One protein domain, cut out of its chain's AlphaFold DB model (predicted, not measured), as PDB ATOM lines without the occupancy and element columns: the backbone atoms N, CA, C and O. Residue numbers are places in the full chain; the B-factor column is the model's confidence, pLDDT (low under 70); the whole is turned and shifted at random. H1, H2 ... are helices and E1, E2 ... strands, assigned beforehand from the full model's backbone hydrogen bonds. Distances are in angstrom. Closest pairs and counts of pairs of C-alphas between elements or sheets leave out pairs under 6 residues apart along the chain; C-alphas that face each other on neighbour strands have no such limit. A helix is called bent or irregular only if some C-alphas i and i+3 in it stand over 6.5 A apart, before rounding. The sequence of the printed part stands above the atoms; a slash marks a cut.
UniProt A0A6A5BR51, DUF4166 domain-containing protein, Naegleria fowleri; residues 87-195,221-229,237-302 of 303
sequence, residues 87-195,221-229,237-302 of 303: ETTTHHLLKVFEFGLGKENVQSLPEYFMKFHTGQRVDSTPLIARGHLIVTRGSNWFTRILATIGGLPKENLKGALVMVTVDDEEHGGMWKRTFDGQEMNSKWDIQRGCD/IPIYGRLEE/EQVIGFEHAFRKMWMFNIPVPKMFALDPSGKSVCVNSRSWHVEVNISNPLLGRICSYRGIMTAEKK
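AT A GLANCE: This is residues 87 to 195, 221 to 229 and 237 to 302 of the 303 residues of the protein "DUF4166 domain-containing protein" of Naegleria fowleri (UniProt A0A6A5BR51). One long antiparallel sheet of nine strands is curled into an open barrel, loosely formed, that curls round the short helix H3 at one end. H1 lies across the gap at that end between the edge strands E4 and E5, H2 is next to it over the E5 side, and H4 packs on E9 at the opposite end. The 184 printed residues hold four named helices and nine named strands, in the order H1 H2 H3 E1 H4 E2 E3 E4 E5 E6 E7 E8 E9, and the class is mixed, helices and strands. The sheet's order is E4 E3 E2 E1 E9 E8 E7 E6 E5. The whole is compact, with a radius of gyration of the C-alphas of 16.7 A and spans of 47 by 45 by 34 A.

IN THESE COORDINATES: Across the sheet, E4 holds residues 182 to 192 and is 31.9 A long, with C-alpha 182 at (-32.532, -48.186, -34.380). E3 holds residues 174 to 179, E2 residues 156 to 167 over 26.4 A, and E1 residues 125 to 137 over 35.1 A. E9, residues 288 to 301, spans 37.9 A and ends with C-alpha 301 at (-32.329, -27.727, -41.517). E8 holds residues 275 to 284 over 29.6 A, E7 residues 263 to 270 over 22.9 A, E6 residues 238 to 251 over 36.7 A, and E5 residues 221 to 225. H1, residues 87 to 101, begins at C-alpha 87 at (-31.378, -19.495, -24.107) and is 22.0 A long; it is neither bent nor irregular, but only just: C-alphas 87 and 90 are 6.1 A apart. H2 holds residues 103 to 108, H3 residues 111 to 117 and H4 residues 141 to 149.

HOW THE PARTS SIT: The sheet is twisted, and E1 bends by 59 degrees at residue 134, E2 by 76 degrees at residue 159, E6 by 53 degrees at residue 248 and E9 by 51 degrees at residue 296. E2 E3 E4 and E6 E7 E8 E9 are meanders, each strand the antiparallel neighbour of the one before. E1 and E9 are antiparallel at 153 degrees, with N 134 and O 294 within hydrogen-bond range at 2.8 A. On the other side of E1, N 162 of E2 is 2.8 A from O 131. In the hairpin of E3 and E4, N 184 and O 177 are 2.8 A apart. E6 and E5 have N 243 and O 221 at 2.8 A. The edge strands E4 and E5 are apart. The four helices are on one face of the sheet, two layers, helices over a sheet. The sheet curls round H3, whose Phe 116 comes closest to E1 at Leu 127, C-alphas 5.7 A apart. The closest C-alphas of H1 and E4 are those of Val 96 and Ile 190, 6.0 A, and those of H1 and E5 are Leu 101 and Pro 222, 6.3 A. H1 and H2 only just touch, and only at the corner, with 3 pairs of C-alphas within 8 A; the closest are Glu 98 and Val 106, 6.1 A, and their lines are about perpendicular at 87 degrees. H4 has a height over the sheet of 8.3 A and runs along the strands, at 23 degrees to E9 on the local plane; its closest C-alpha pair with E9 is Thr 143 and Ile 290, 5.1 A. H1 and H4 are apart. Every O i to N i+4 pair is within hydrogen-bond range in H2, H3 and H4, and 8 of 11 are in H1.

THE WHOLE: The two C-alphas farthest apart are those of Asp 123 and Leu 286, 48.2 A. Residues 196 to 220 are not printed, with C-alphas 195 and 221 at 22.9 A across the cut, and residues 230 to 236 are not printed, with C-alphas 229 and 237 at 12.7 A. Of the links that are printed whole, E6 to E7 is long, with 11 residues. The mean pLDDT of the printed part is 91.8; residues 87 to 90, 168 to 172, 193 to 195 and 228 to 229 are under 70.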
ATOM      1  N   GLU A  87     -32.787 -19.897 -24.204       58.56
ATOM      2  CA  GLU A  87     -31.378 -19.495 -24.107       58.56
ATOM      3  C   GLU A  87     -30.546 -20.439 -23.220       58.56
ATOM      4  O   GLU A  87     -29.361 -20.641 -23.479       58.56
ATOM      5  N   THR A  88     -31.133 -21.058 -22.191       59.38
ATOM      6  CA  THR A  88     -30.355 -21.700 -21.112       59.38
ATOM      7  C   THR A  88     -29.606 -22.970 -21.547       59.38
ATOM      8  O   THR A  88     -28.518 -23.249 -21.036       59.38
ATOM      9  N   THR A  89     -30.138 -23.736 -22.500       58.16
ATOM     10  CA  THR A  89     -29.635 -25.086 -22.812       58.16
ATOM     11  C   THR A  89     -28.572 -25.096 -23.914       58.16
ATOM     12  O   THR A  89     -27.565 -25.798 -23.769       58.16
ATOM     13  N   THR A  90     -28.678 -24.218 -24.922       64.56
ATOM     14  CA  THR A  90     -27.586 -23.946 -25.885       64.56
ATOM     15  C   THR A  90     -26.276 -23.614 -25.157       64.56
ATOM     16  O   THR A  90     -25.182 -24.007 -25.576       64.56
ATOM     17  N   HIS A  91     -26.374 -22.943 -24.005       82.19
ATOM     18  CA  HIS A  91     -25.216 -22.629 -23.179       82.19
ATOM     19  C   HIS A  91     -24.556 -23.851 -22.526       82.19
ATOM     20  O   HIS A  91     -23.366 -23.777 -22.229       82.19
ATOM     21  N   HIS A  92     -25.264 -24.959 -22.278       90.19
ATOM     22  CA  HIS A  92     -24.666 -26.127 -21.617       90.19
ATOM     23  C   HIS A  92     -23.720 -26.885 -22.543       90.19
ATOM     24  O   HIS A  92     -22.551 -27.048 -22.207       90.19
ATOM     25  N   LEU A  93     -24.185 -27.303 -23.724       91.88
ATOM     26  CA  LEU A  93     -23.327 -28.039 -24.657       91.88
ATOM     27  C   LEU A  93     -22.143 -27.191 -25.115       91.88
ATOM     28  O   LEU A  93     -21.027 -27.700 -25.189       91.88
ATOM     29  N   LEU A  94     -22.346 -25.888 -25.331       93.44
ATOM     30  CA  LEU A  94     -21.237 -24.980 -25.607       93.44
ATOM     31  C   LEU A  94     -20.192 -25.016 -24.481       93.44
ATOM     32  O   LEU A  94     -19.011 -25.179 -24.768       93.44
ATOM     33  N   LYS A  95     -20.609 -24.964 -23.206       93.56
ATOM     34  CA  LYS A  95     -19.691 -25.099 -22.062       93.56
ATOM     35  C   LYS A  95     -18.976 -26.448 -22.038       93.56
ATOM     36  O   LYS A  95     -17.807 -26.478 -21.668       93.56
ATOM     37  N   VAL A  96     -19.638 -27.545 -22.417       94.25
ATOM     38  CA  VAL A  96     -19.010 -28.877 -22.519       94.25
ATOM     39  C   VAL A  96     -17.871 -28.855 -23.542       94.25
ATOM     40  O   VAL A  96     -16.766 -29.303 -23.236       94.25
ATOM     41  N   PHE A  97     -18.107 -28.284 -24.727       95.31
ATOM     42  CA  PHE A  97     -17.079 -28.158 -25.761       95.31
ATOM     43  C   PHE A  97     -15.969 -27.178 -25.376       95.31
ATOM     44  O   PHE A  97     -14.801 -27.512 -25.534       95.31
ATOM     45  N   GLU A  98     -16.300 -26.010 -24.821       96.12
ATOM     46  CA  GLU A  98     -15.305 -25.048 -24.326       96.12
ATOM     47  C   GLU A  98     -14.435 -25.649 -23.218       96.12
ATOM     48  O   GLU A  98     -13.233 -25.397 -23.172       96.12
ATOM     49  N   PHE A  99     -15.030 -26.457 -22.337       95.00
ATOM     50  CA  PHE A  99     -14.311 -27.188 -21.301       95.00
ATOM     51  C   PHE A  99     -13.371 -28.244 -21.902       95.00
ATOM     52  O   PHE A  99     -12.227 -28.349 -21.471       95.00
ATOM     53  N   GLY A 100     -13.845 -29.023 -22.879       94.88
ATOM     54  CA  GLY A 100     -13.076 -30.122 -23.458       94.88
ATOM     55  C   GLY A 100     -11.974 -29.681 -24.423       94.88
ATOM     56  O   GLY A 100     -10.894 -30.255 -24.393       94.88
ATOM     57  N   LEU A 101     -12.243 -28.686 -25.273       96.06
ATOM     58  CA  LEU A 101     -11.340 -28.241 -26.343       96.06
ATOM     59  C   LEU A 101     -10.601 -26.937 -26.032       96.06
ATOM     60  O   LEU A 101      -9.604 -26.651 -26.689       96.06
ATOM     61  N   GLY A 102     -11.074 -26.134 -25.079       96.19
ATOM     62  CA  GLY A 102     -10.647 -24.743 -24.919       96.19
ATOM     63  C   GLY A 102     -11.451 -23.790 -25.809       96.19
ATOM     64  O   GLY A 102     -11.873 -24.133 -26.918       96.19
ATOM     65  N   LYS A 103     -11.686 -22.570 -25.315       96.19
ATOM     66  CA  LYS A 103     -12.536 -21.567 -25.984       96.19
ATOM     67  C   LYS A 103     -11.980 -21.152 -27.342       96.19
ATOM     68  O   LYS A 103     -12.734 -20.999 -28.295       96.19
ATOM     69  N   GLU A 104     -10.668 -20.996 -27.424       95.88
ATOM     70  CA  GLU A 104      -9.935 -20.624 -28.627       95.88
ATOM     71  C   GLU A 104     -10.123 -21.646 -29.755       95.88
ATOM     72  O   GLU A 104     -10.395 -21.268 -30.893       95.88
ATOM     73  N   ASN A 105     -10.077 -22.940 -29.431       96.12
ATOM     74  CA  ASN A 105     -10.260 -23.996 -30.420       96.12
ATOM     75  C   ASN A 105     -11.726 -24.086 -30.855       96.12
ATOM     76  O   ASN A 105     -12.000 -24.225 -32.045       96.12
ATOM     77  N   VAL A 106     -12.671 -23.921 -29.920       96.00
ATOM     78  CA  VAL A 106     -14.108 -23.858 -30.236       96.00
ATOM     79  C   VAL A 106     -14.431 -22.706 -31.188       96.00
ATOM     80  O   VAL A 106     -15.177 -22.904 -32.141       96.00
ATOM     81  N   GLN A 107     -13.850 -21.525 -30.971       94.81
ATOM     82  CA  GLN A 107     -14.052 -20.359 -31.841       94.81
ATOM     83  C   GLN A 107     -13.462 -20.541 -33.243       94.81
ATOM     84  O   GLN A 107     -13.938 -19.916 -34.186       94.81
ATOM     85  N   SER A 108     -12.435 -21.381 -33.383       93.19
ATOM     86  CA  SER A 108     -11.810 -21.673 -34.677       93.19
ATOM     87  C   SER A 108     -12.493 -22.789 -35.474       93.19
ATOM     88  O   SER A 108     -12.177 -22.965 -36.648       93.19
ATOM     89  N   LEU A 109     -13.413 -23.544 -34.861       94.31
ATOM     90  CA  LEU A 109     -14.179 -24.574 -35.560       94.31
ATOM     91  C   LEU A 109     -15.221 -23.938 -36.498       94.31
ATOM     92  O   LEU A 109     -15.807 -22.908 -36.155       94.31
ATOM     93  N   PRO A 110     -15.535 -24.574 -37.644       93.19
ATOM     94  CA  PRO A 110     -16.560 -24.070 -38.550       93.19
ATOM     95  C   PRO A 110     -17.915 -23.864 -37.865       93.19
ATOM     96  O   PRO A 110     -18.406 -24.722 -37.126       93.19
ATOM     97  N   GLU A 111     -18.564 -22.737 -38.156       93.31
ATOM     98  CA  GLU A 111     -19.777 -22.323 -37.444       93.31
ATOM     99  C   GLU A 111     -20.922 -23.340 -37.595       93.31
ATOM    100  O   GLU A 111     -21.583 -23.675 -36.615       93.31
ATOM    101  N   TYR A 112     -21.131 -23.895 -38.797       93.38
ATOM    102  CA  TYR A 112     -22.161 -24.916 -39.041       93.38
ATOM    103  C   TYR A 112     -21.966 -26.153 -38.153       93.38
ATOM    104  O   TYR A 112     -22.931 -26.752 -37.670       93.38
ATOM    105  N   PHE A 113     -20.703 -26.526 -37.938       95.25
ATOM    106  CA  PHE A 113     -20.307 -27.710 -37.202       95.25
ATOM    107  C   PHE A 113     -20.584 -27.501 -35.716       95.25
ATOM    108  O   PHE A 113     -21.238 -28.341 -35.094       95.25
ATOM    109  N   MET A 114     -20.201 -26.344 -35.171       95.31
ATOM    110  CA  MET A 114     -20.499 -25.989 -33.783       95.31
ATOM    111  C   MET A 114     -21.988 -25.766 -33.537       95.31
ATOM    112  O   MET A 114     -22.504 -26.251 -32.529       95.31
ATOM    113  N   LYS A 115     -22.705 -25.111 -34.460       93.62
ATOM    114  CA  LYS A 115     -24.160 -24.927 -34.367       93.62
ATOM    115  C   LYS A 115     -24.873 -26.268 -34.220       93.62
ATOM    116  O   LYS A 115     -25.683 -26.432 -33.314       93.62
ATOM    117  N   PHE A 116     -24.517 -27.252 -35.047       94.81
ATOM    118  CA  PHE A 116     -25.074 -28.597 -34.933       94.81
ATOM    119  C   PHE A 116     -24.709 -29.268 -33.595       94.81
ATOM    120  O   PHE A 116     -25.602 -29.708 -32.876       94.81
ATOM    121  N   HIS A 117     -23.422 -29.309 -33.224       94.69
ATOM    122  CA  HIS A 117     -22.966 -30.016 -32.015       94.69
ATOM    123  C   HIS A 117     -23.493 -29.404 -30.707       94.69
ATOM    124  O   HIS A 117     -23.562 -30.091 -29.690       94.69
ATOM    125  N   THR A 118     -23.869 -28.125 -30.725       93.12
ATOM    126  CA  THR A 118     -24.434 -27.412 -29.567       93.12
ATOM    127  C   THR A 118     -25.958 -27.324 -29.588       93.12
ATOM    128  O   THR A 118     -26.534 -26.765 -28.660       93.12
ATOM    129  N   GLY A 119     -26.619 -27.880 -30.612       91.25
ATOM    130  CA  GLY A 119     -28.077 -27.827 -30.748       91.25
ATOM    131  C   GLY A 119     -28.628 -26.443 -31.112       91.25
ATOM    132  O   GLY A 119     -29.829 -26.207 -30.978       91.25
ATOM    133  N   GLN A 120     -27.781 -25.525 -31.588       90.25
ATOM    134  CA  GLN A 120     -28.222 -24.201 -32.021       90.25
ATOM    135  C   GLN A 120     -29.154 -24.295 -33.231       90.25
ATOM    136  O   GLN A 120     -28.959 -25.083 -34.163       90.25
ATOM    137  N   ARG A 121     -30.172 -23.436 -33.225       89.12
ATOM    138  CA  ARG A 121     -31.163 -23.329 -34.296       89.12
ATOM    139  C   ARG A 121     -30.720 -22.316 -35.347       89.12
ATOM    140  O   ARG A 121     -30.091 -21.312 -35.025       89.12
ATOM    141  N   VAL A 122     -31.119 -22.547 -36.594       88.31
ATOM    142  CA  VAL A 122     -30.965 -21.589 -37.697       88.31
ATOM    143  C   VAL A 122     -32.359 -21.191 -38.156       88.31
ATOM    144  O   VAL A 122     -33.143 -22.056 -38.543       88.31
ATOM    145  N   ASP A 123     -32.686 -19.903 -38.075       90.56
ATOM    146  CA  ASP A 123     -34.030 -19.373 -38.357       90.56
ATOM    147  C   ASP A 123     -35.119 -20.109 -37.553       90.56
ATOM    148  O   ASP A 123     -36.116 -20.588 -38.094       90.56
ATOM    149  N   SER A 124     -34.874 -20.298 -36.250       88.12
ATOM    150  CA  SER A 124     -35.743 -21.040 -35.315       88.12
ATOM    151  C   SER A 124     -35.940 -22.531 -35.627       88.12
ATOM    152  O   SER A 124     -36.626 -23.234 -34.876       88.12
ATOM    153  N   THR A 125     -35.289 -23.043 -36.673       88.81
ATOM    154  CA  THR A 125     -35.362 -24.445 -37.090       88.81
ATOM    155  C   THR A 125     -34.190 -25.240 -36.510       88.81
ATOM    156  O   THR A 125     -33.044 -24.787 -36.599       88.81
ATOM    157  N   PRO A 126     -34.431 -26.424 -35.915       90.06
ATOM    158  CA  PRO A 126     -33.358 -27.296 -35.452       90.06
ATOM    159  C   PRO A 126     -32.488 -27.763 -36.619       90.06
ATOM    160  O   PRO A 126     -33.002 -28.081 -37.698       90.06
ATOM    161  N   LEU A 127     -31.182 -27.865 -36.385       93.12
ATOM    162  CA  LEU A 127     -30.297 -28.584 -37.291       93.12
ATOM    163  C   LEU A 127     -30.379 -30.086 -37.019       93.12
ATOM    164  O   LEU A 127     -30.440 -30.534 -35.874       93.12
ATOM    165  N   ILE A 128     -30.356 -30.862 -38.093       95.81
ATOM    166  CA  ILE A 128     -30.196 -32.312 -38.057       95.81
ATOM    167  C   ILE A 128     -28.952 -32.676 -38.854       95.81
ATOM    168  O   ILE A 128     -28.586 -31.970 -39.791       95.81
ATOM    169  N   ALA A 129     -28.311 -33.784 -38.505       97.31
ATOM    170  CA  ALA A 129     -27.263 -34.360 -39.331       97.31
ATOM    171  C   ALA A 129     -27.762 -35.645 -39.967       97.31
ATOM    172  O   ALA A 129     -28.323 -36.496 -39.274       97.31
ATOM    173  N   ARG A 130     -27.518 -35.816 -41.265       98.00
ATOM    174  CA  ARG A 130     -27.807 -37.060 -41.981       98.00
ATOM    175  C   ARG A 130     -26.586 -37.558 -42.734       98.00
ATOM    176  O   ARG A 130     -25.777 -36.767 -43.206       98.00
ATOM    177  N   GLY A 131     -26.451 -38.871 -42.843       97.62
ATOM    178  CA  GLY A 131     -25.323 -39.482 -43.532       97.62
ATOM    179  C   GLY A 131     -25.477 -40.982 -43.706       97.62
ATOM    180  O   GLY A 131     -26.431 -41.583 -43.217       97.62
ATOM    181  N   HIS A 132     -24.515 -41.584 -44.401       98.00
ATOM    182  CA  HIS A 132     -24.397 -43.035 -44.512       98.00
ATOM    183  C   HIS A 132     -23.103 -43.478 -43.841       98.00
ATOM    184  O   HIS A 132     -22.013 -43.101 -44.281       98.00
ATOM    185  N   LEU A 133     -23.214 -44.272 -42.774       98.38
ATOM    186  CA  LEU A 133     -22.057 -44.753 -42.021       98.38
ATOM    187  C   LEU A 133     -21.859 -46.249 -42.257       98.38
ATOM    188  O   LEU A 133     -22.755 -47.056 -42.024       98.38
ATOM    189  N   ILE A 134     -20.666 -46.631 -42.703       98.44
ATOM    190  CA  ILE A 134     -20.264 -48.034 -42.819       98.44
ATOM    191  C   ILE A 134     -20.078 -48.570 -41.406       98.44
ATOM    192  O   ILE A 134     -19.157 -48.141 -40.711       98.44
ATOM    193  N   VAL A 135     -20.923 -49.517 -40.998       98.25
ATOM    194  CA  VAL A 135     -20.869 -50.146 -39.674       98.25
ATOM    195  C   VAL A 135     -20.253 -51.532 -39.800       98.25
ATOM    196  O   VAL A 135     -20.765 -52.383 -40.525       98.25
ATOM    197  N   THR A 136     -19.181 -51.786 -39.057       98.12
ATOM    198  CA  THR A 136     -18.531 -53.101 -38.972       98.12
ATOM    199  C   THR A 136     -18.535 -53.585 -37.532       98.12
ATOM    200  O   THR A 136     -18.122 -52.840 -36.639       98.12
ATOM    201  N   ARG A 137     -18.938 -54.833 -37.289       97.62
ATOM    202  CA  ARG A 137     -18.863 -55.434 -35.949       97.62
ATOM    203  C   ARG A 137     -17.598 -56.276 -35.792       97.62
ATOM    204  O   ARG A 137     -16.915 -56.607 -36.762       97.62
ATOM    205  N   GLY A 138     -17.271 -56.619 -34.551       96.62
ATOM    206  CA  GLY A 138     -16.221 -57.587 -34.253       96.62
ATOM    207  C   GLY A 138     -16.453 -58.920 -34.975       96.62
ATOM    208  O   GLY A 138     -17.590 -59.357 -35.200       96.62
ATOM    209  N   SER A 139     -15.359 -59.581 -35.355       95.25
ATOM    210  CA  SER A 139     -15.398 -60.866 -36.067       95.25
ATOM    211  C   SER A 139     -15.901 -62.012 -35.189       95.25
ATOM    212  O   SER A 139     -16.406 -63.008 -35.701       95.25
ATOM    213  N   ASN A 140     -15.785 -61.877 -33.867       95.56
ATOM    214  CA  ASN A 140     -16.010 -62.971 -32.931       95.56
ATOM    215  C   ASN A 140     -17.459 -62.951 -32.426       95.56
ATOM    216  O   ASN A 140     -18.001 -61.893 -32.094       95.56
ATOM    217  N   TRP A 141     -18.086 -64.123 -32.300       95.88
ATOM    218  CA  TRP A 141     -19.490 -64.239 -31.878       95.88
ATOM    219  C   TRP A 141     -19.768 -63.548 -30.530       95.88
ATOM    220  O   TRP A 141     -20.778 -62.861 -30.395       95.88
ATOM    221  N   PHE A 142     -18.834 -63.628 -29.576       95.12
ATOM    222  CA  PHE A 142     -18.954 -62.970 -28.273       95.12
ATOM    223  C   PHE A 142     -19.024 -61.439 -28.395       95.12
ATOM    224  O   PHE A 142     -19.911 -60.811 -27.825       95.12
ATOM    225  N   THR A 143     -18.161 -60.831 -29.219       95.38
ATOM    226  CA  THR A 143     -18.204 -59.377 -29.477       95.38
ATOM    227  C   THR A 143     -19.506 -58.943 -30.151       95.38
ATOM    228  O   THR A 143     -20.026 -57.873 -29.852       95.38
ATOM    229  N   ARG A 144     -20.094 -59.794 -31.003       95.19
ATOM    230  CA  ARG A 144     -21.392 -59.531 -31.645       95.19
ATOM    231  C   ARG A 144     -22.553 -59.590 -30.653       95.19
ATOM    232  O   ARG A 144     -23.490 -58.799 -30.780       95.19
ATOM    233  N   ILE A 145     -22.488 -60.491 -29.672       94.94
ATOM    234  CA  ILE A 145     -23.452 -60.540 -28.566       94.94
ATOM    235  C   ILE A 145     -23.331 -59.280 -27.716       94.94
ATOM    236  O   ILE A 145     -24.338 -58.607 -27.524       94.94
ATOM    237  N   LEU A 146     -22.121 -58.907 -27.289       93.38
ATOM    238  CA  LEU A 146     -21.911 -57.676 -26.521       93.38
ATOM    239  C   LEU A 146     -22.396 -56.437 -27.273       93.38
ATOM    240  O   LEU A 146     -23.073 -55.602 -26.685       93.38
ATOM    241  N   ALA A 147     -22.120 -56.347 -28.576       94.00
ATOM    242  CA  ALA A 147     -22.628 -55.262 -29.407       94.00
ATOM    243  C   ALA A 147     -24.163 -55.218 -29.418       94.00
ATOM    244  O   ALA A 147     -24.751 -54.147 -29.379       94.00
ATOM    245  N   THR A 148     -24.818 -56.378 -29.455       93.38
ATOM    246  CA  THR A 148     -26.284 -56.465 -29.468       93.38
ATOM    247  C   THR A 148     -26.885 -56.109 -28.107       93.38
ATOM    248  O   THR A 148     -27.824 -55.324 -28.058       93.38
ATOM    249  N   ILE A 149     -26.323 -56.629 -27.010       91.12
ATOM    250  CA  ILE A 149     -26.758 -56.314 -25.639       91.12
ATOM    251  C   ILE A 149     -26.542 -54.828 -25.336       91.12
ATOM    252  O   ILE A 149     -27.404 -54.192 -24.741       91.12
ATOM    253  N   GLY A 150     -25.421 -54.262 -25.787       88.81
ATOM    254  CA  GLY A 150     -25.113 -52.841 -25.646       88.81
ATOM    255  C   GLY A 150     -25.893 -51.926 -26.593       88.81
ATOM    256  O   GLY A 150     -25.586 -50.742 -26.652       88.81
ATOM    257  N   GLY A 151     -26.845 -52.455 -27.374       91.31
ATOM    258  CA  GLY A 151     -27.664 -51.653 -28.284       91.31
ATOM    259  C   GLY A 151     -26.880 -50.991 -29.420       91.31
ATOM    260  O   GLY A 151     -27.361 -50.028 -30.009       91.31
ATOM    261  N   LEU A 152     -25.686 -51.491 -29.753       94.25
ATOM    262  CA  LEU A 152     -24.866 -50.941 -30.831       94.25
ATOM    263  C   LEU A 152     -25.501 -51.237 -32.199       94.25
ATOM    264  O   LEU A 152     -26.161 -52.273 -32.366       94.25
ATOM    265  N   PRO A 153     -25.273 -50.386 -33.214       94.88
ATOM    266  CA  PRO A 153     -25.866 -50.560 -34.537       94.88
ATOM    267  C   PRO A 153     -25.490 -51.897 -35.185       94.88
ATOM    268  O   PRO A 153     -24.443 -52.496 -34.898       94.88
ATOM    269  N   LYS A 154     -26.385 -52.417 -36.031       96.19
ATOM    270  CA  LYS A 154     -26.159 -53.649 -36.803       96.19
ATOM    271  C   LYS A 154     -25.058 -53.440 -37.841       96.19
ATOM    272  O   LYS A 154     -24.820 -52.328 -38.294       96.19
ATOM    273  N   GLU A 155     -24.375 -54.523 -38.202       97.19
ATOM    274  CA  GLU A 155     -23.383 -54.478 -39.277       97.19
ATOM    275  C   GLU A 155     -24.059 -54.097 -40.598       97.19
ATOM    276  O   GLU A 155     -25.047 -54.713 -40.996       97.19
ATOM    277  N   ASN A 156     -23.513 -53.082 -41.265       97.31
ATOM    278  CA  ASN A 156     -23.995 -52.593 -42.546       97.31
ATOM    279  C   ASN A 156     -22.803 -52.060 -43.355       97.31
ATOM    280  O   ASN A 156     -22.382 -50.911 -43.218       97.31
ATOM    281  N   LEU A 157     -22.254 -52.925 -44.213       96.94
ATOM    282  CA  LEU A 157     -21.095 -52.603 -45.052       96.94
ATOM    283  C   LEU A 157     -21.433 -51.678 -46.228       96.94
ATOM    284  O   LEU A 157     -20.526 -51.107 -46.827       96.94
ATOM    285  N   LYS A 158     -22.722 -51.542 -46.564       96.88
ATOM    286  CA  LYS A 158     -23.200 -50.653 -47.632       96.88
ATOM    287  C   LYS A 158     -23.440 -49.223 -47.141       96.88
ATOM    288  O   LYS A 158     -23.590 -48.331 -47.967       96.88
ATOM    289  N   GLY A 159     -23.434 -49.017 -45.824       95.88
ATOM    290  CA  GLY A 159     -23.747 -47.749 -45.176       95.88
ATOM    291  C   GLY A 159     -25.146 -47.777 -44.570       95.88
ATOM    292  O   GLY A 159     -26.133 -47.850 -45.296       95.88
ATOM    293  N   ALA A 160     -25.225 -47.721 -43.241       96.25
ATOM    294  CA  ALA A 160     -26.475 -47.488 -42.525       96.25
ATOM    295  C   ALA A 160     -26.880 -46.023 -42.679       96.25
ATOM    296  O   ALA A 160     -26.021 -45.145 -42.565       96.25
ATOM    297  N   LEU A 161     -28.167 -45.759 -42.906       97.50
ATOM    298  CA  LEU A 161     -28.699 -44.404 -42.860       97.50
ATOM    299  C   LEU A 161     -28.668 -43.935 -41.409       97.50
ATOM    300  O   LEU A 161     -29.311 -44.529 -40.538       97.50
ATOM    301  N   VAL A 162     -27.915 -42.867 -41.163       97.69
ATOM    302  CA  VAL A 162     -27.766 -42.272 -39.842       97.69
ATOM    303  C   VAL A 162     -28.400 -40.902 -39.822       97.69
ATOM    304  O   VAL A 162     -28.119 -40.068 -40.682       97.69
ATOM    305  N   MET A 163     -29.233 -40.667 -38.817       97.62
ATOM    306  CA  MET A 163     -29.783 -39.355 -38.514       97.62
ATOM    307  C   MET A 163     -29.448 -39.000 -37.074       97.62
ATOM    308  O   MET A 163     -29.583 -39.833 -36.180       97.62
ATOM    309  N   VAL A 164     -29.006 -37.769 -36.850       96.94
ATOM    310  CA  VAL A 164     -28.669 -37.263 -35.523       96.94
ATOM    311  C   VAL A 164     -29.399 -35.955 -35.285       96.94
ATOM    312  O   VAL A 164     -29.362 -35.056 -36.126       96.94
ATOM    313  N   THR A 165     -30.046 -35.851 -34.130       95.25
ATOM    314  CA  THR A 165     -30.609 -34.607 -33.613       95.25
ATOM    315  C   THR A 165     -30.017 -34.322 -32.243       95.25
ATOM    316  O   THR A 165     -29.675 -35.237 -31.489       95.25
ATOM    317  N   VAL A 166     -29.868 -33.040 -31.938       92.69
ATOM    318  CA  VAL A 166     -29.458 -32.571 -30.619       92.69
ATOM    319  C   VAL A 166     -30.658 -31.844 -30.042       92.69
ATOM    320  O   VAL A 166     -31.031 -30.772 -30.513       92.69
ATOM    321  N   ASP A 167     -31.309 -32.491 -29.084       87.25
ATOM    322  CA  ASP A 167     -32.506 -31.967 -28.454       87.25
ATOM    323  C   ASP A 167     -32.123 -31.097 -27.258       87.25
ATOM    324  O   ASP A 167     -31.348 -31.487 -26.375       87.25
ATOM    325  N   ASP A 168     -32.719 -29.912 -27.246       69.19
ATOM    326  CA  ASP A 168     -32.499 -28.829 -26.293       69.19
ATOM    327  C   ASP A 168     -33.290 -29.049 -24.989       69.19
ATOM    328  O   ASP A 168     -33.982 -28.164 -24.492       69.19
ATOM    329  N   GLU A 169     -33.263 -30.271 -24.453       62.12
ATOM    330  CA  GLU A 169     -33.934 -30.572 -23.187       62.12
ATOM    331  C   GLU A 169     -33.204 -29.911 -22.005       62.12
ATOM    332  O   GLU A 169     -31.975 -29.832 -21.971       62.12
ATOM    333  N   GLU A 170     -33.984 -29.517 -20.994       57.81
ATOM    334  CA  GLU A 170     -33.624 -28.802 -19.751       57.81
ATOM    335  C   GLU A 170     -32.444 -29.414 -18.948       57.81
ATOM    336  O   GLU A 170     -31.946 -28.823 -17.996       57.81
ATOM    337  N   HIS A 171     -31.958 -30.596 -19.341       54.66
ATOM    338  CA  HIS A 171     -31.023 -31.432 -18.588       54.66
ATOM    339  C   HIS A 171     -29.663 -31.653 -19.272       54.66
ATOM    340  O   HIS A 171     -28.946 -32.576 -18.880       54.66
ATOM    341  N   GLY A 172     -29.269 -30.823 -20.242       59.56
ATOM    342  CA  GLY A 172     -27.883 -30.778 -20.726       59.56
ATOM    343  C   GLY A 172     -27.625 -31.393 -22.102       59.56
ATOM    344  O   GLY A 172     -26.586 -32.012 -22.302       59.56
ATOM    345  N   GLY A 173     -28.543 -31.200 -23.054       79.31
ATOM    346  CA  GLY A 173     -28.322 -31.535 -24.464       79.31
ATOM    347  C   GLY A 173     -28.321 -33.039 -24.745       79.31
ATOM    348  O   GLY A 173     -27.308 -33.728 -24.603       79.31
ATOM    349  N   MET A 174     -29.475 -33.557 -25.165       90.94
ATOM    350  CA  MET A 174     -29.645 -34.972 -25.492       90.94
ATOM    351  C   MET A 174     -29.328 -35.202 -26.969       90.94
ATOM    352  O   MET A 174     -29.998 -34.677 -27.853       90.94
ATOM    353  N   TRP A 175     -28.338 -36.035 -27.245       94.44
ATOM    354  CA  TRP A 175     -28.014 -36.492 -28.586       94.44
ATOM    355  C   TRP A 175     -28.846 -37.722 -28.921       94.44
ATOM    356  O   TRP A 175     -28.631 -38.792 -28.352       94.44
ATOM    357  N   LYS A 176     -29.764 -37.590 -29.875       95.25
ATOM    358  CA  LYS A 176     -30.580 -38.695 -30.385       95.25
ATOM    359  C   LYS A 176     -30.041 -39.118 -31.740       95.25
ATOM    360  O   LYS A 176     -29.935 -38.309 -32.657       95.25
ATOM    361  N   ARG A 177     -29.659 -40.384 -31.864       95.94
ATOM    362  CA  ARG A 177     -29.107 -40.965 -33.094       95.94
ATOM    363  C   ARG A 177     -29.999 -42.102 -33.541       95.94
ATOM    364  O   ARG A 177     -30.417 -42.902 -32.712       95.94
ATOM    365  N   THR A 178     -30.241 -42.224 -34.836       97.00
ATOM    366  CA  THR A 178     -30.894 -43.401 -35.409       97.00
ATOM    367  C   THR A 178     -29.985 -44.041 -36.443       97.00
ATOM    368  O   THR A 178     -29.370 -43.337 -37.236       97.00
ATOM    369  N   PHE A 179     -29.868 -45.368 -36.412       96.75
ATOM    370  CA  PHE A 179     -29.121 -46.173 -37.381       96.75
ATOM    371  C   PHE A 179     -30.085 -47.157 -38.028       96.75
ATOM    372  O   PHE A 179     -30.510 -48.109 -37.373       96.75
ATOM    373  N   ASP A 180     -30.472 -46.920 -39.282       95.69
ATOM    374  CA  ASP A 180     -31.514 -47.705 -39.964       95.69
ATOM    375  C   ASP A 180     -32.791 -47.854 -39.095       95.69
ATOM    376  O   ASP A 180     -33.398 -48.921 -39.005       95.69
ATOM    377  N   GLY A 181     -33.165 -46.777 -38.390       94.06
ATOM    378  CA  GLY A 181     -34.317 -46.730 -37.480       94.06
ATOM    379  C   GLY A 181     -34.068 -47.245 -36.055       94.06
ATOM    380  O   GLY A 181     -34.936 -47.078 -35.204       94.06
ATOM    381  N   GLN A 182     -32.904 -47.827 -35.752       94.06
ATOM    382  CA  GLN A 182     -32.532 -48.186 -34.380       94.06
ATOM    383  C   GLN A 182     -32.062 -46.944 -33.615       94.06
ATOM    384  O   GLN A 182     -31.057 -46.343 -33.988       94.06
ATOM    385  N   GLU A 183     -32.762 -46.585 -32.542       94.38
ATOM    386  CA  GLU A 183     -32.441 -45.408 -31.733       94.38
ATOM    387  C   GLU A 183     -31.287 -45.651 -30.752       94.38
ATOM    388  O   GLU A 183     -31.148 -46.725 -30.162       94.38
ATOM    389  N   MET A 184     -30.476 -44.617 -30.553       93.44
ATOM    390  CA  MET A 184     -29.401 -44.556 -29.578       93.44
ATOM    391  C   MET A 184     -29.297 -43.130 -29.043       93.44
ATOM    392  O   MET A 184     -28.958 -42.198 -29.777       93.44
ATOM    393  N   ASN A 185     -29.560 -42.976 -27.750       93.75
ATOM    394  CA  ASN A 185     -29.608 -41.679 -27.089       93.75
ATOM    395  C   ASN A 185     -28.444 -41.543 -26.111       93.75
ATOM    396  O   ASN A 185     -28.130 -42.494 -25.390       93.75
ATOM    397  N   SER A 186     -27.835 -40.363 -26.062       94.38
ATOM    398  CA  SER A 186     -26.858 -40.025 -25.037       94.38
ATOM    399  C   SER A 186     -26.986 -38.608 -24.534       94.38
ATOM    400  O   SER A 186     -27.437 -37.708 -25.235       94.38
ATOM    401  N   LYS A 187     -26.521 -38.411 -23.308       94.12
ATOM    402  CA  LYS A 187     -26.381 -37.099 -22.693       94.12
ATOM    403  C   LYS A 187     -24.905 -36.732 -22.587       94.12
ATOM    404  O   LYS A 187     -24.102 -37.583 -22.205       94.12
ATOM    405  N   TRP A 188     -24.582 -35.471 -22.859       93.19
ATOM    406  CA  TRP A 188     -23.246 -34.909 -22.672       93.19
ATOM    407  C   TRP A 188     -23.189 -34.021 -21.427       93.19
ATOM    408  O   TRP A 188     -24.066 -33.196 -21.179       93.19
ATOM    409  N   ASP A 189     -22.154 -34.188 -20.615       93.62
ATOM    410  CA  ASP A 189     -21.972 -33.428 -19.382       93.62
ATOM    411  C   ASP A 189     -20.486 -33.205 -19.073       93.62
ATOM    412  O   ASP A 189     -19.603 -33.746 -19.740       93.62
ATOM    413  N   ILE A 190     -20.205 -32.404 -18.049       93.00
ATOM    414  CA  ILE A 190     -18.862 -32.234 -17.494       93.00
ATOM    415  C   ILE A 190     -18.838 -32.916 -16.133       93.00
ATOM    416  O   ILE A 190     -19.520 -32.486 -15.202       93.00
ATOM    417  N   GLN A 191     -17.997 -33.935 -15.976       90.00
ATOM    418  CA  GLN A 191     -17.739 -34.521 -14.666       90.00
ATOM    419  C   GLN A 191     -16.385 -34.049 -14.162       90.00
ATOM    420  O   GLN A 191     -15.341 -34.390 -14.716       90.00
ATOM    421  N   ARG A 192     -16.402 -33.275 -13.076       83.25
ATOM    422  CA  ARG A 192     -15.187 -32.926 -12.341       83.25
ATOM    423  C   ARG A 192     -14.834 -34.097 -11.437       83.25
ATOM    424  O   ARG A 192     -15.659 -34.508 -10.623       83.25
ATOM    425  N   GLY A 193     -13.656 -34.683 -11.630       68.75
ATOM    426  CA  GLY A 193     -13.182 -35.761 -10.774       68.75
ATOM    427  C   GLY A 193     -13.011 -35.259  -9.344       68.75
ATOM    428  O   GLY A 193     -12.247 -34.330  -9.106       68.75
ATOM    429  N   CYS A 194     -13.715 -35.879  -8.400       56.84
ATOM    430  CA  CYS A 194     -13.337 -35.825  -6.997       56.84
ATOM    431  C   CYS A 194     -12.287 -36.921  -6.810       56.84
ATOM    432  O   CYS A 194     -12.624 -38.106  -6.823       56.84
ATOM    433  N   ASP A 195     -11.012 -36.554  -6.712       58.31
ATOM    434  CA  ASP A 195     -10.006 -37.504  -6.248       58.31
ATOM    435  C   ASP A 195     -10.248 -37.724  -4.747       58.31
ATOM    436  O   ASP A 195      -9.825 -36.927  -3.910       58.31
ATOM    437  N   ILE A 221      -9.446 -33.720 -28.146       97.19
ATOM    438  CA  ILE A 221      -8.166 -33.267 -28.702       97.19
ATOM    439  C   ILE A 221      -8.451 -32.530 -30.014       97.19
ATOM    440  O   ILE A 221      -9.030 -33.140 -30.916       97.19
ATOM    441  N   PRO A 222      -8.079 -31.243 -30.159       97.06
ATOM    442  CA  PRO A 222      -8.310 -30.507 -31.397       97.06
ATOM    443  C   PRO A 222      -7.511 -31.119 -32.554       97.06
ATOM    444  O   PRO A 222      -6.354 -31.514 -32.399       97.06
ATOM    445  N   ILE A 223      -8.130 -31.178 -33.732       96.25
ATOM    446  CA  ILE A 223      -7.495 -31.620 -34.975       96.25
ATOM    447  C   ILE A 223      -7.304 -30.397 -35.864       96.25
ATOM    448  O   ILE A 223      -8.280 -29.767 -36.273       96.25
ATOM    449  N   TYR A 224      -6.051 -30.092 -36.188       93.06
ATOM    450  CA  TYR A 224      -5.682 -28.994 -37.076       93.06
ATOM    451  C   TYR A 224      -5.551 -29.483 -38.518       93.06
ATOM    452  O   TYR A 224      -5.113 -30.606 -38.777       93.06
ATOM    453  N   GLY A 225      -5.931 -28.636 -39.466       87.62
ATOM    454  CA  GLY A 225      -5.773 -28.914 -40.882       87.62
ATOM    455  C   GLY A 225      -6.204 -27.739 -41.745       87.62
ATOM    456  O   GLY A 225      -6.283 -26.599 -41.287       87.62
ATOM    457  N   ARG A 226      -6.450 -28.025 -43.022       76.94
ATOM    458  CA  ARG A 226      -6.927 -27.050 -44.003       76.94
ATOM    459  C   ARG A 226      -8.234 -27.558 -44.584       76.94
ATOM    460  O   ARG A 226      -8.297 -28.712 -45.004       76.94
ATOM    461  N   LEU A 227      -9.250 -26.707 -44.597       72.62
ATOM    462  CA  LEU A 227     -10.427 -26.933 -45.424       72.62
ATOM    463  C   LEU A 227     -10.052 -26.518 -46.845       72.62
ATOM    464  O   LEU A 227      -9.510 -25.432 -47.046       72.62
ATOM    465  N   GLU A 228     -10.277 -27.402 -47.814       65.50
ATOM    466  CA  GLU A 228     -10.145 -27.079 -49.235       65.50
ATOM    467  C   GLU A 228     -11.304 -26.152 -49.633       65.50
ATOM    468  O   GLU A 228     -12.255 -26.567 -50.286       65.50
ATOM    469  N   GLU A 229     -11.279 -24.902 -49.178       60.06
ATOM    470  CA  GLU A 229     -12.103 -23.853 -49.772       60.06
ATOM    471  C   GLU A 229     -11.299 -23.183 -50.891       60.06
ATOM    472  O   GLU A 229     -10.097 -22.954 -50.761       60.06
ATOM    473  N   GLU A 237      -3.135 -23.020 -40.498       79.94
ATOM    474  CA  GLU A 237      -3.842 -24.237 -40.087       79.94
ATOM    475  C   GLU A 237      -4.963 -23.824 -39.127       79.94
ATOM    476  O   GLU A 237      -4.730 -23.063 -38.187       79.94
ATOM    477  N   GLN A 238      -6.178 -24.299 -39.380       85.69
ATOM    478  CA  GLN A 238      -7.345 -24.047 -38.534       85.69
ATOM    479  C   GLN A 238      -7.763 -25.346 -37.852       85.69
ATOM    480  O   GLN A 238      -7.434 -26.439 -38.326       85.69
ATOM    481  N   VAL A 239      -8.483 -25.253 -36.733       86.12
ATOM    482  CA  VAL A 239      -9.089 -26.442 -36.129       86.12
ATOM    483  C   VAL A 239     -10.231 -26.885 -37.033       86.12
ATOM    484  O   VAL A 239     -11.226 -26.189 -37.199       86.12
ATOM    485  N   ILE A 240     -10.083 -28.065 -37.622       93.00
ATOM    486  CA  ILE A 240     -11.069 -28.652 -38.532       93.00
ATOM    487  C   ILE A 240     -11.894 -29.738 -37.849       93.00
ATOM    488  O   ILE A 240     -12.757 -30.339 -38.474       93.00
ATOM    489  N   GLY A 241     -11.642 -30.047 -36.582       96.19
ATOM    490  CA  GLY A 241     -12.362 -31.101 -35.889       96.19
ATOM    491  C   GLY A 241     -11.765 -31.444 -34.540       96.19
ATOM    492  O   GLY A 241     -10.958 -30.696 -33.991       96.19
ATOM    493  N   PHE A 242     -12.152 -32.600 -34.018       97.62
ATOM    494  CA  PHE A 242     -11.644 -33.098 -32.750       97.62
ATOM    495  C   PHE A 242     -11.675 -34.625 -32.656       97.62
ATOM    496  O   PHE A 242     -12.516 -35.299 -33.258       97.62
ATOM    497  N   GLU A 243     -10.740 -35.169 -31.884       97.81
ATOM    498  CA  GLU A 243     -10.693 -36.563 -31.455       97.81
ATOM    499  C   GLU A 243     -11.324 -36.697 -30.065       97.81
ATOM    500  O   GLU A 243     -11.085 -35.885 -29.175       97.81
ATOM    501  N   HIS A 244     -12.122 -37.742 -29.881       96.62
ATOM    502  CA  HIS A 244     -12.649 -38.186 -28.600       96.62
ATOM    503  C   HIS A 244     -11.700 -39.252 -28.057       96.62
ATOM    504  O   HIS A 244     -11.813 -40.425 -28.416       96.62
ATOM    505  N   ALA A 245     -10.754 -38.856 -27.211       97.00
ATOM    506  CA  ALA A 245      -9.816 -39.788 -26.603       97.00
ATOM    507  C   ALA A 245     -10.415 -40.362 -25.315       97.00
ATOM    508  O   ALA A 245     -10.593 -39.651 -24.322       97.00
ATOM    509  N   PHE A 246     -10.717 -41.660 -25.310       96.62
ATOM    510  CA  PHE A 246     -11.266 -42.333 -24.137       96.62
ATOM    511  C   PHE A 246     -10.300 -42.295 -22.942       96.62
ATOM    512  O   PHE A 246      -9.090 -42.538 -23.054       96.62
ATOM    513  N   ARG A 247     -10.850 -42.022 -21.755       95.06
ATOM    514  CA  ARG A 247     -10.100 -41.992 -20.494       95.06
ATOM    515  C   ARG A 247     -10.660 -42.947 -19.454       95.06
ATOM    516  O   ARG A 247      -9.883 -43.667 -18.821       95.06
ATOM    517  N   LYS A 248     -11.979 -42.962 -19.259       95.06
ATOM    518  CA  LYS A 248     -12.601 -43.705 -18.158       95.06
ATOM    519  C   LYS A 248     -14.019 -44.130 -18.502       95.06
ATOM    520  O   LYS A 248     -14.728 -43.416 -19.193       95.06
ATOM    521  N   MET A 249     -14.428 -45.293 -18.010       95.69
ATOM    522  CA  MET A 249     -15.793 -45.791 -18.144       95.69
ATOM    523  C   MET A 249     -16.389 -45.989 -16.757       95.69
ATOM    524  O   MET A 249     -15.698 -46.438 -15.840       95.69
ATOM    525  N   TRP A 250     -17.678 -45.707 -16.627       95.19
ATOM    526  CA  TRP A 250     -18.485 -46.043 -15.467       95.19
ATOM    527  C   TRP A 250     -19.671 -46.900 -15.892       95.19
ATOM    528  O   TRP A 250     -20.186 -46.776 -17.002       95.19
ATOM    529  N   MET A 251     -20.108 -47.765 -14.986       94.88
ATOM    530  CA  MET A 251     -21.352 -48.514 -15.092       94.88
ATOM    531  C   MET A 251     -22.115 -48.288 -13.789       94.88
ATOM    532  O   MET A 251     -21.570 -48.539 -12.717       94.88
ATOM    533  N   PHE A 252     -23.339 -47.758 -13.861       92.88
ATOM    534  CA  PHE A 252     -24.104 -47.335 -12.676       92.88
ATOM    535  C   PHE A 252     -23.309 -46.393 -11.749       92.88
ATOM    536  O   PHE A 252     -23.319 -46.552 -10.532       92.88
ATOM    537  N   ASN A 253     -22.578 -45.433 -12.329       90.00
ATOM    538  CA  ASN A 253     -21.673 -44.505 -11.630       90.00
ATOM    539  C   ASN A 253     -20.485 -45.159 -10.897       90.00
ATOM    540  O   ASN A 253     -19.709 -44.463 -10.245       90.00
ATOM    541  N   ILE A 254     -20.278 -46.470 -11.041       92.12
ATOM    542  CA  ILE A 254     -19.120 -47.178 -10.489       92.12
ATOM    543  C   ILE A 254     -18.034 -47.243 -11.570       92.12
ATOM    544  O   ILE A 254     -18.320 -47.688 -12.686       92.12
ATOM    545  N   PRO A 255     -16.792 -46.803 -11.289       93.00
ATOM    546  CA  PRO A 255     -15.719 -46.835 -12.273       93.00
ATOM    547  C   PRO A 255     -15.382 -48.277 -12.663       93.00
ATOM    548  O   PRO A 255     -15.103 -49.124 -11.815       93.00
ATOM    549  N   VAL A 256     -15.379 -48.546 -13.965       95.06
ATOM    550  CA  VAL A 256     -15.048 -49.859 -14.521       95.06
ATOM    551  C   VAL A 256     -13.526 -49.972 -14.654       95.06
ATOM    552  O   VAL A 256     -12.897 -49.075 -15.229       95.06
ATOM    553  N   PRO A 257     -12.895 -51.061 -14.174       95.19
ATOM    554  CA  PRO A 257     -11.468 -51.277 -14.381       95.19
ATOM    555  C   PRO A 257     -11.114 -51.263 -15.871       95.19
ATOM    556  O   PRO A 257     -11.797 -51.886 -16.682       95.19
ATOM    557  N   LYS A 258     -10.007 -50.603 -16.235       94.31
ATOM    558  CA  LYS A 258      -9.631 -50.351 -17.639       94.31
ATOM    559  C   LYS A 258      -9.599 -51.613 -18.513       94.31
ATOM    560  O   LYS A 258      -9.964 -51.544 -19.677       94.31
ATOM    561  N   MET A 259      -9.220 -52.766 -17.957       96.94
ATOM    562  CA  MET A 259      -9.207 -54.046 -18.684       96.94
ATOM    563  C   MET A 259     -10.599 -54.523 -19.141       96.94
ATOM    564  O   MET A 259     -10.710 -55.230 -20.138       96.94
ATOM    565  N   PHE A 260     -11.659 -54.129 -18.430       96.06
ATOM    566  CA  PHE A 260     -13.049 -54.469 -18.744       96.06
ATOM    567  C   PHE A 260     -13.809 -53.312 -19.395       96.06
ATOM    568  O   PHE A 260     -14.927 -53.505 -19.865       96.06
ATOM    569  N   ALA A 261     -13.214 -52.121 -19.432       96.56
ATOM    570  CA  ALA A 261     -13.841 -50.957 -20.022       96.56
ATOM    571  C   ALA A 261     -13.994 -51.110 -21.543       96.56
ATOM    572  O   ALA A 261     -13.152 -51.711 -22.219       96.56
ATOM    573  N   LEU A 262     -15.084 -50.557 -22.065       96.25
ATOM    574  CA  LEU A 262     -15.244 -50.284 -23.482       96.25
ATOM    575  C   LEU A 262     -14.626 -48.918 -23.762       96.25
ATOM    576  O   LEU A 262     -14.874 -47.962 -23.031       96.25
ATOM    577  N   ASP A 263     -13.832 -48.855 -24.816       97.25
ATOM    578  CA  ASP A 263     -13.165 -47.669 -25.321       97.25
ATOM    579  C   ASP A 263     -13.880 -47.246 -26.612       97.25
ATOM    580  O   ASP A 263     -13.664 -47.900 -27.636       97.25
ATOM    581  N   PRO A 264     -14.775 -46.239 -26.564       96.94
ATOM    582  CA  PRO A 264     -15.475 -45.689 -27.721       96.94
ATOM    583  C   PRO A 264     -14.732 -44.490 -28.342       96.94
ATOM    584  O   PRO A 264     -15.352 -43.474 -28.652       96.94
ATOM    585  N   SER A 265     -13.407 -44.568 -28.497       97.81
ATOM    586  CA  SER A 265     -12.633 -43.481 -29.108       97.81
ATOM    587  C   SER A 265     -13.004 -43.244 -30.574       97.81
ATOM    588  O   SER A 265     -13.429 -44.146 -31.302       97.81
ATOM    589  N   GLY A 266     -12.818 -42.015 -31.042       97.62
ATOM    590  CA  GLY A 266     -13.222 -41.629 -32.388       97.62
ATOM    591  C   GLY A 266     -12.825 -40.207 -32.743       97.62
ATOM    592  O   GLY A 266     -12.164 -39.531 -31.969       97.62
ATOM    593  N   LYS A 267     -13.244 -39.724 -33.907       97.94
ATOM    594  CA  LYS A 267     -13.006 -38.349 -34.351       97.94
ATOM    595  C   LYS A 267     -14.139 -37.829 -35.221       97.94
ATOM    596  O   LYS A 267     -14.778 -38.590 -35.949       97.94
ATOM    597  N   SER A 268     -14.311 -36.517 -35.177       97.88
ATOM    598  CA  SER A 268     -15.191 -35.750 -36.053       97.88
ATOM    599  C   SER A 268     -14.343 -34.701 -36.761       97.88
ATOM    600  O   SER A 268     -13.723 -33.877 -36.095       97.88
ATOM    601  N   VAL A 269     -14.272 -34.748 -38.094       97.31
ATOM    602  CA  VAL A 269     -13.391 -33.887 -38.904       97.31
ATOM    603  C   VAL A 269     -14.178 -33.263 -40.047       97.31
ATOM    604  O   VAL A 269     -14.698 -33.982 -40.893       97.31
ATOM    605  N   CYS A 270     -14.268 -31.942 -40.083       96.12
ATOM    606  CA  CYS A 270     -14.903 -31.172 -41.147       96.12
ATOM    607  C   CYS A 270     -14.244 -31.477 -42.496       96.12
ATOM    608  O   CYS A 270     -13.021 -31.561 -42.598       96.12
ATOM    609  N   VAL A 271     -15.071 -31.676 -43.520       93.50
ATOM    610  CA  VAL A 271     -14.624 -32.002 -44.886       93.50
ATOM    611  C   VAL A 271     -14.907 -30.849 -45.843       93.50
ATOM    612  O   VAL A 271     -14.149 -30.627 -46.777       93.50
ATOM    613  N   ASN A 272     -15.996 -30.117 -45.618       90.88
ATOM    614  CA  ASN A 272     -16.399 -28.946 -46.394       90.88
ATOM    615  C   ASN A 272     -17.285 -28.043 -45.516       90.88
ATOM    616  O   ASN A 272     -17.417 -28.290 -44.323       90.88
ATOM    617  N   SER A 273     -17.946 -27.046 -46.099       88.56
ATOM    618  CA  SER A 273     -18.766 -26.064 -45.376       88.56
ATOM    619  C   SER A 273     -20.034 -26.599 -44.690       88.56
ATOM    620  O   SER A 273     -20.708 -25.832 -44.004       88.56
ATOM    621  N   ARG A 274     -20.422 -27.871 -44.886       93.25
ATOM    622  CA  ARG A 274     -21.638 -28.462 -44.276       93.25
ATOM    623  C   ARG A 274     -21.501 -29.909 -43.817       93.25
ATOM    624  O   ARG A 274     -22.404 -30.429 -43.158       93.25
ATOM    625  N   SER A 275     -20.396 -30.565 -44.143       95.81
ATOM    626  CA  SER A 275     -20.199 -31.989 -43.910       95.81
ATOM    627  C   SER A 275     -18.951 -32.260 -43.087       95.81
ATOM    628  O   SER A 275     -17.974 -31.510 -43.118       95.81
ATOM    629  N   TRP A 276     -18.967 -33.366 -42.357       97.56
ATOM    630  CA  TRP A 276     -17.818 -33.854 -41.614       97.56
ATOM    631  C   TRP A 276     -17.743 -35.372 -41.672       97.56
ATOM    632  O   TRP A 276     -18.747 -36.079 -41.746       97.56
ATOM    633  N   HIS A 277     -16.520 -35.873 -41.636       97.62
ATOM    634  CA  HIS A 277     -16.220 -37.271 -41.451       97.62
ATOM    635  C   HIS A 277     -16.343 -37.627 -39.973       97.62
ATOM    636  O   HIS A 277     -15.686 -37.024 -39.122       97.62
ATOM    637  N   VAL A 278     -17.159 -38.631 -39.681       98.06
ATOM    638  CA  VAL A 278     -17.270 -39.254 -38.365       98.06
ATOM    639  C   VAL A 278     -16.575 -40.598 -38.418       98.06
ATOM    640  O   VAL A 278     -16.777 -41.372 -39.352       98.06
ATOM    641  N   GLU A 279     -15.798 -40.900 -37.390       98.25
ATOM    642  CA  GLU A 279     -15.249 -42.225 -37.136       98.25
ATOM    643  C   GLU A 279     -15.366 -42.528 -35.650       98.25
ATOM    644  O   GLU A 279     -14.914 -41.745 -34.826       98.25
ATOM    645  N   VAL A 280     -15.949 -43.671 -35.308       98.00
ATOM    646  CA  VAL A 280     -16.014 -44.165 -33.932       98.00
ATOM    647  C   VAL A 280     -15.609 -45.624 -33.920       98.00
ATOM    648  O   VAL A 280     -16.065 -46.424 -34.743       98.00
ATOM    649  N   ASN A 281     -14.757 -45.980 -32.969       98.19
ATOM    650  CA  ASN A 281     -14.289 -47.329 -32.736       98.19
ATOM    651  C   ASN A 281     -14.546 -47.696 -31.279       98.19
ATOM    652  O   ASN A 281     -13.946 -47.135 -30.375       98.19
ATOM    653  N   ILE A 282     -15.444 -48.653 -31.076       97.75
ATOM    654  CA  ILE A 282     -15.782 -49.220 -29.779       97.75
ATOM    655  C   ILE A 282     -15.007 -50.522 -29.640       97.75
ATOM    656  O   ILE A 282     -15.291 -51.518 -30.318       97.75
ATOM    657  N   SER A 283     -14.030 -50.523 -28.745       97.69
ATOM    658  CA  SER A 283     -13.150 -51.661 -28.501       97.69
ATOM    659  C   SER A 283     -13.075 -52.013 -27.019       97.69
ATOM    660  O   SER A 283     -13.487 -51.250 -26.158       97.69
ATOM    661  N   ASN A 284     -12.583 -53.205 -26.708       97.19
ATOM    662  CA  ASN A 284     -12.245 -53.613 -25.353       97.19
ATOM    663  C   ASN A 284     -10.833 -54.226 -25.363       97.19
ATOM    664  O   ASN A 284     -10.526 -54.989 -26.283       97.19
ATOM    665  N   PRO A 285      -9.982 -53.964 -24.351       95.88
ATOM    666  CA  PRO A 285      -8.606 -54.462 -24.343       95.88
ATOM    667  C   PRO A 285      -8.460 -55.985 -24.450       95.88
ATOM    668  O   PRO A 285      -7.475 -56.461 -25.006       95.88
ATOM    669  N   LEU A 286      -9.419 -56.755 -23.927       95.81
ATOM    670  CA  LEU A 286      -9.377 -58.221 -23.930       95.81
ATOM    671  C   LEU A 286     -10.035 -58.825 -25.174       95.81
ATOM    672  O   LEU A 286      -9.622 -59.881 -25.644       95.81
ATOM    673  N   LEU A 287     -11.076 -58.175 -25.693       96.00
ATOM    674  CA  LEU A 287     -11.925 -58.730 -26.754       96.00
ATOM    675  C   LEU A 287     -11.622 -58.152 -28.140       96.00
ATOM    676  O   LEU A 287     -12.114 -58.666 -29.144       96.00
ATOM    677  N   GLY A 288     -10.829 -57.082 -28.200       96.62
ATOM    678  CA  GLY A 288     -10.580 -56.317 -29.411       96.62
ATOM    679  C   GLY A 288     -11.777 -55.447 -29.799       96.62
ATOM    680  O   GLY A 288     -12.533 -54.963 -28.957       96.62
ATOM    681  N   ARG A 289     -11.937 -55.210 -31.101       97.81
ATOM    682  CA  ARG A 289     -13.008 -54.364 -31.644       97.81
ATOM    683  C   ARG A 289     -14.378 -55.020 -31.471       97.81
ATOM    684  O   ARG A 289     -14.592 -56.146 -31.915       97.81
ATOM    685  N   ILE A 290     -15.321 -54.263 -30.926       97.75
ATOM    686  CA  ILE A 290     -16.723 -54.656 -30.756       97.75
ATOM    687  C   ILE A 290     -17.566 -54.105 -31.903       97.75
ATOM    688  O   ILE A 290     -18.302 -54.851 -32.552       97.75
ATOM    689  N   CYS A 291     -17.437 -52.810 -32.177       97.69
ATOM    690  CA  CYS A 291     -18.149 -52.120 -33.243       97.69
ATOM    691  C   CYS A 291     -17.308 -50.942 -33.725       97.69
ATOM    692  O   CYS A 291     -16.641 -50.297 -32.929       97.69
ATOM    693  N   SER A 292     -17.348 -50.635 -35.012       98.12
ATOM    694  CA  SER A 292     -16.867 -49.353 -35.513       98.12
ATOM    695  C   SER A 292     -17.789 -48.852 -36.601       98.12
ATOM    696  O   SER A 292     -18.304 -49.649 -37.388       98.12
ATOM    697  N   TYR A 293     -17.967 -47.542 -36.668       98.06
ATOM    698  CA  TYR A 293     -18.709 -46.904 -37.739       98.06
ATOM    699  C   TYR A 293     -17.968 -45.679 -38.246       98.06
ATOM    700  O   TYR A 293     -17.349 -44.947 -37.476       98.06
ATOM    701  N   ARG A 294     -17.998 -45.490 -39.565       98.38
ATOM    702  CA  ARG A 294     -17.343 -44.357 -40.221       98.38
ATOM    703  C   ARG A 294     -18.087 -43.905 -41.466       98.38
ATOM    704  O   ARG A 294     -18.677 -44.735 -42.157       98.38
ATOM    705  N   GLY A 295     -18.012 -42.623 -41.783       98.00
ATOM    706  CA  GLY A 295     -18.639 -42.061 -42.975       98.00
ATOM    707  C   GLY A 295     -18.774 -40.551 -42.890       98.00
ATOM    708  O   GLY A 295     -18.189 -39.920 -42.014       98.00
ATOM    709  N   ILE A 296     -19.532 -39.978 -43.820       97.94
ATOM    710  CA  ILE A 296     -19.771 -38.537 -43.890       97.94
ATOM    711  C   ILE A 296     -21.169 -38.233 -43.363       97.94
ATOM    712  O   ILE A 296     -22.142 -38.870 -43.768       97.94
ATOM    713  N   MET A 297     -21.243 -37.242 -42.484       98.19
ATOM    714  CA  MET A 297     -22.472 -36.623 -42.009       98.19
ATOM    715  C   MET A 297     -22.576 -35.219 -42.600       98.19
ATOM    716  O   MET A 297     -21.563 -34.535 -42.739       98.19
ATOM    717  N   THR A 298     -23.789 -34.784 -42.916       97.56
ATOM    718  CA  THR A 298     -24.090 -33.444 -43.427       97.56
ATOM    719  C   THR A 298     -25.142 -32.800 -42.543       97.56
ATOM    720  O   THR A 298     -26.175 -33.417 -42.282       97.56
ATOM    721  N   ALA A 299     -24.884 -31.573 -42.090       96.38
ATOM    722  CA  ALA A 299     -25.867 -30.779 -41.365       96.38
ATOM    723  C   ALA A 299     -26.864 -30.139 -42.339       96.38
ATOM    724  O   ALA A 299     -26.483 -29.525 -43.338       96.38
ATOM    725  N   GLU A 300     -28.145 -30.235 -42.013       95.69
ATOM    726  CA  GLU A 300     -29.238 -29.615 -42.751       95.69
ATOM    727  C   GLU A 300     -30.325 -29.111 -41.798       95.69
ATOM    728  O   GLU A 300     -30.405 -29.513 -40.634       95.69
ATOM    729  N   LYS A 301     -31.164 -28.190 -42.277       93.19
ATOM    730  CA  LYS A 301     -32.329 -27.727 -41.517       93.19
ATOM    731  C   LYS A 301     -33.380 -28.836 -41.492       93.19
ATOM    732  O   LYS A 301     -33.629 -29.470 -42.515       93.19
ATOM    733  N   LYS A 302     -34.016 -29.048 -40.340       89.44
ATOM    734  CA  LYS A 302     -35.157 -29.959 -40.231       89.44
ATOM    735  C   LYS A 302     -36.327 -29.421 -41.069       89.44
ATOM    736  O   LYS A 302     -36.858 -28.365 -40.743       89.44
TER     737      LYS A 302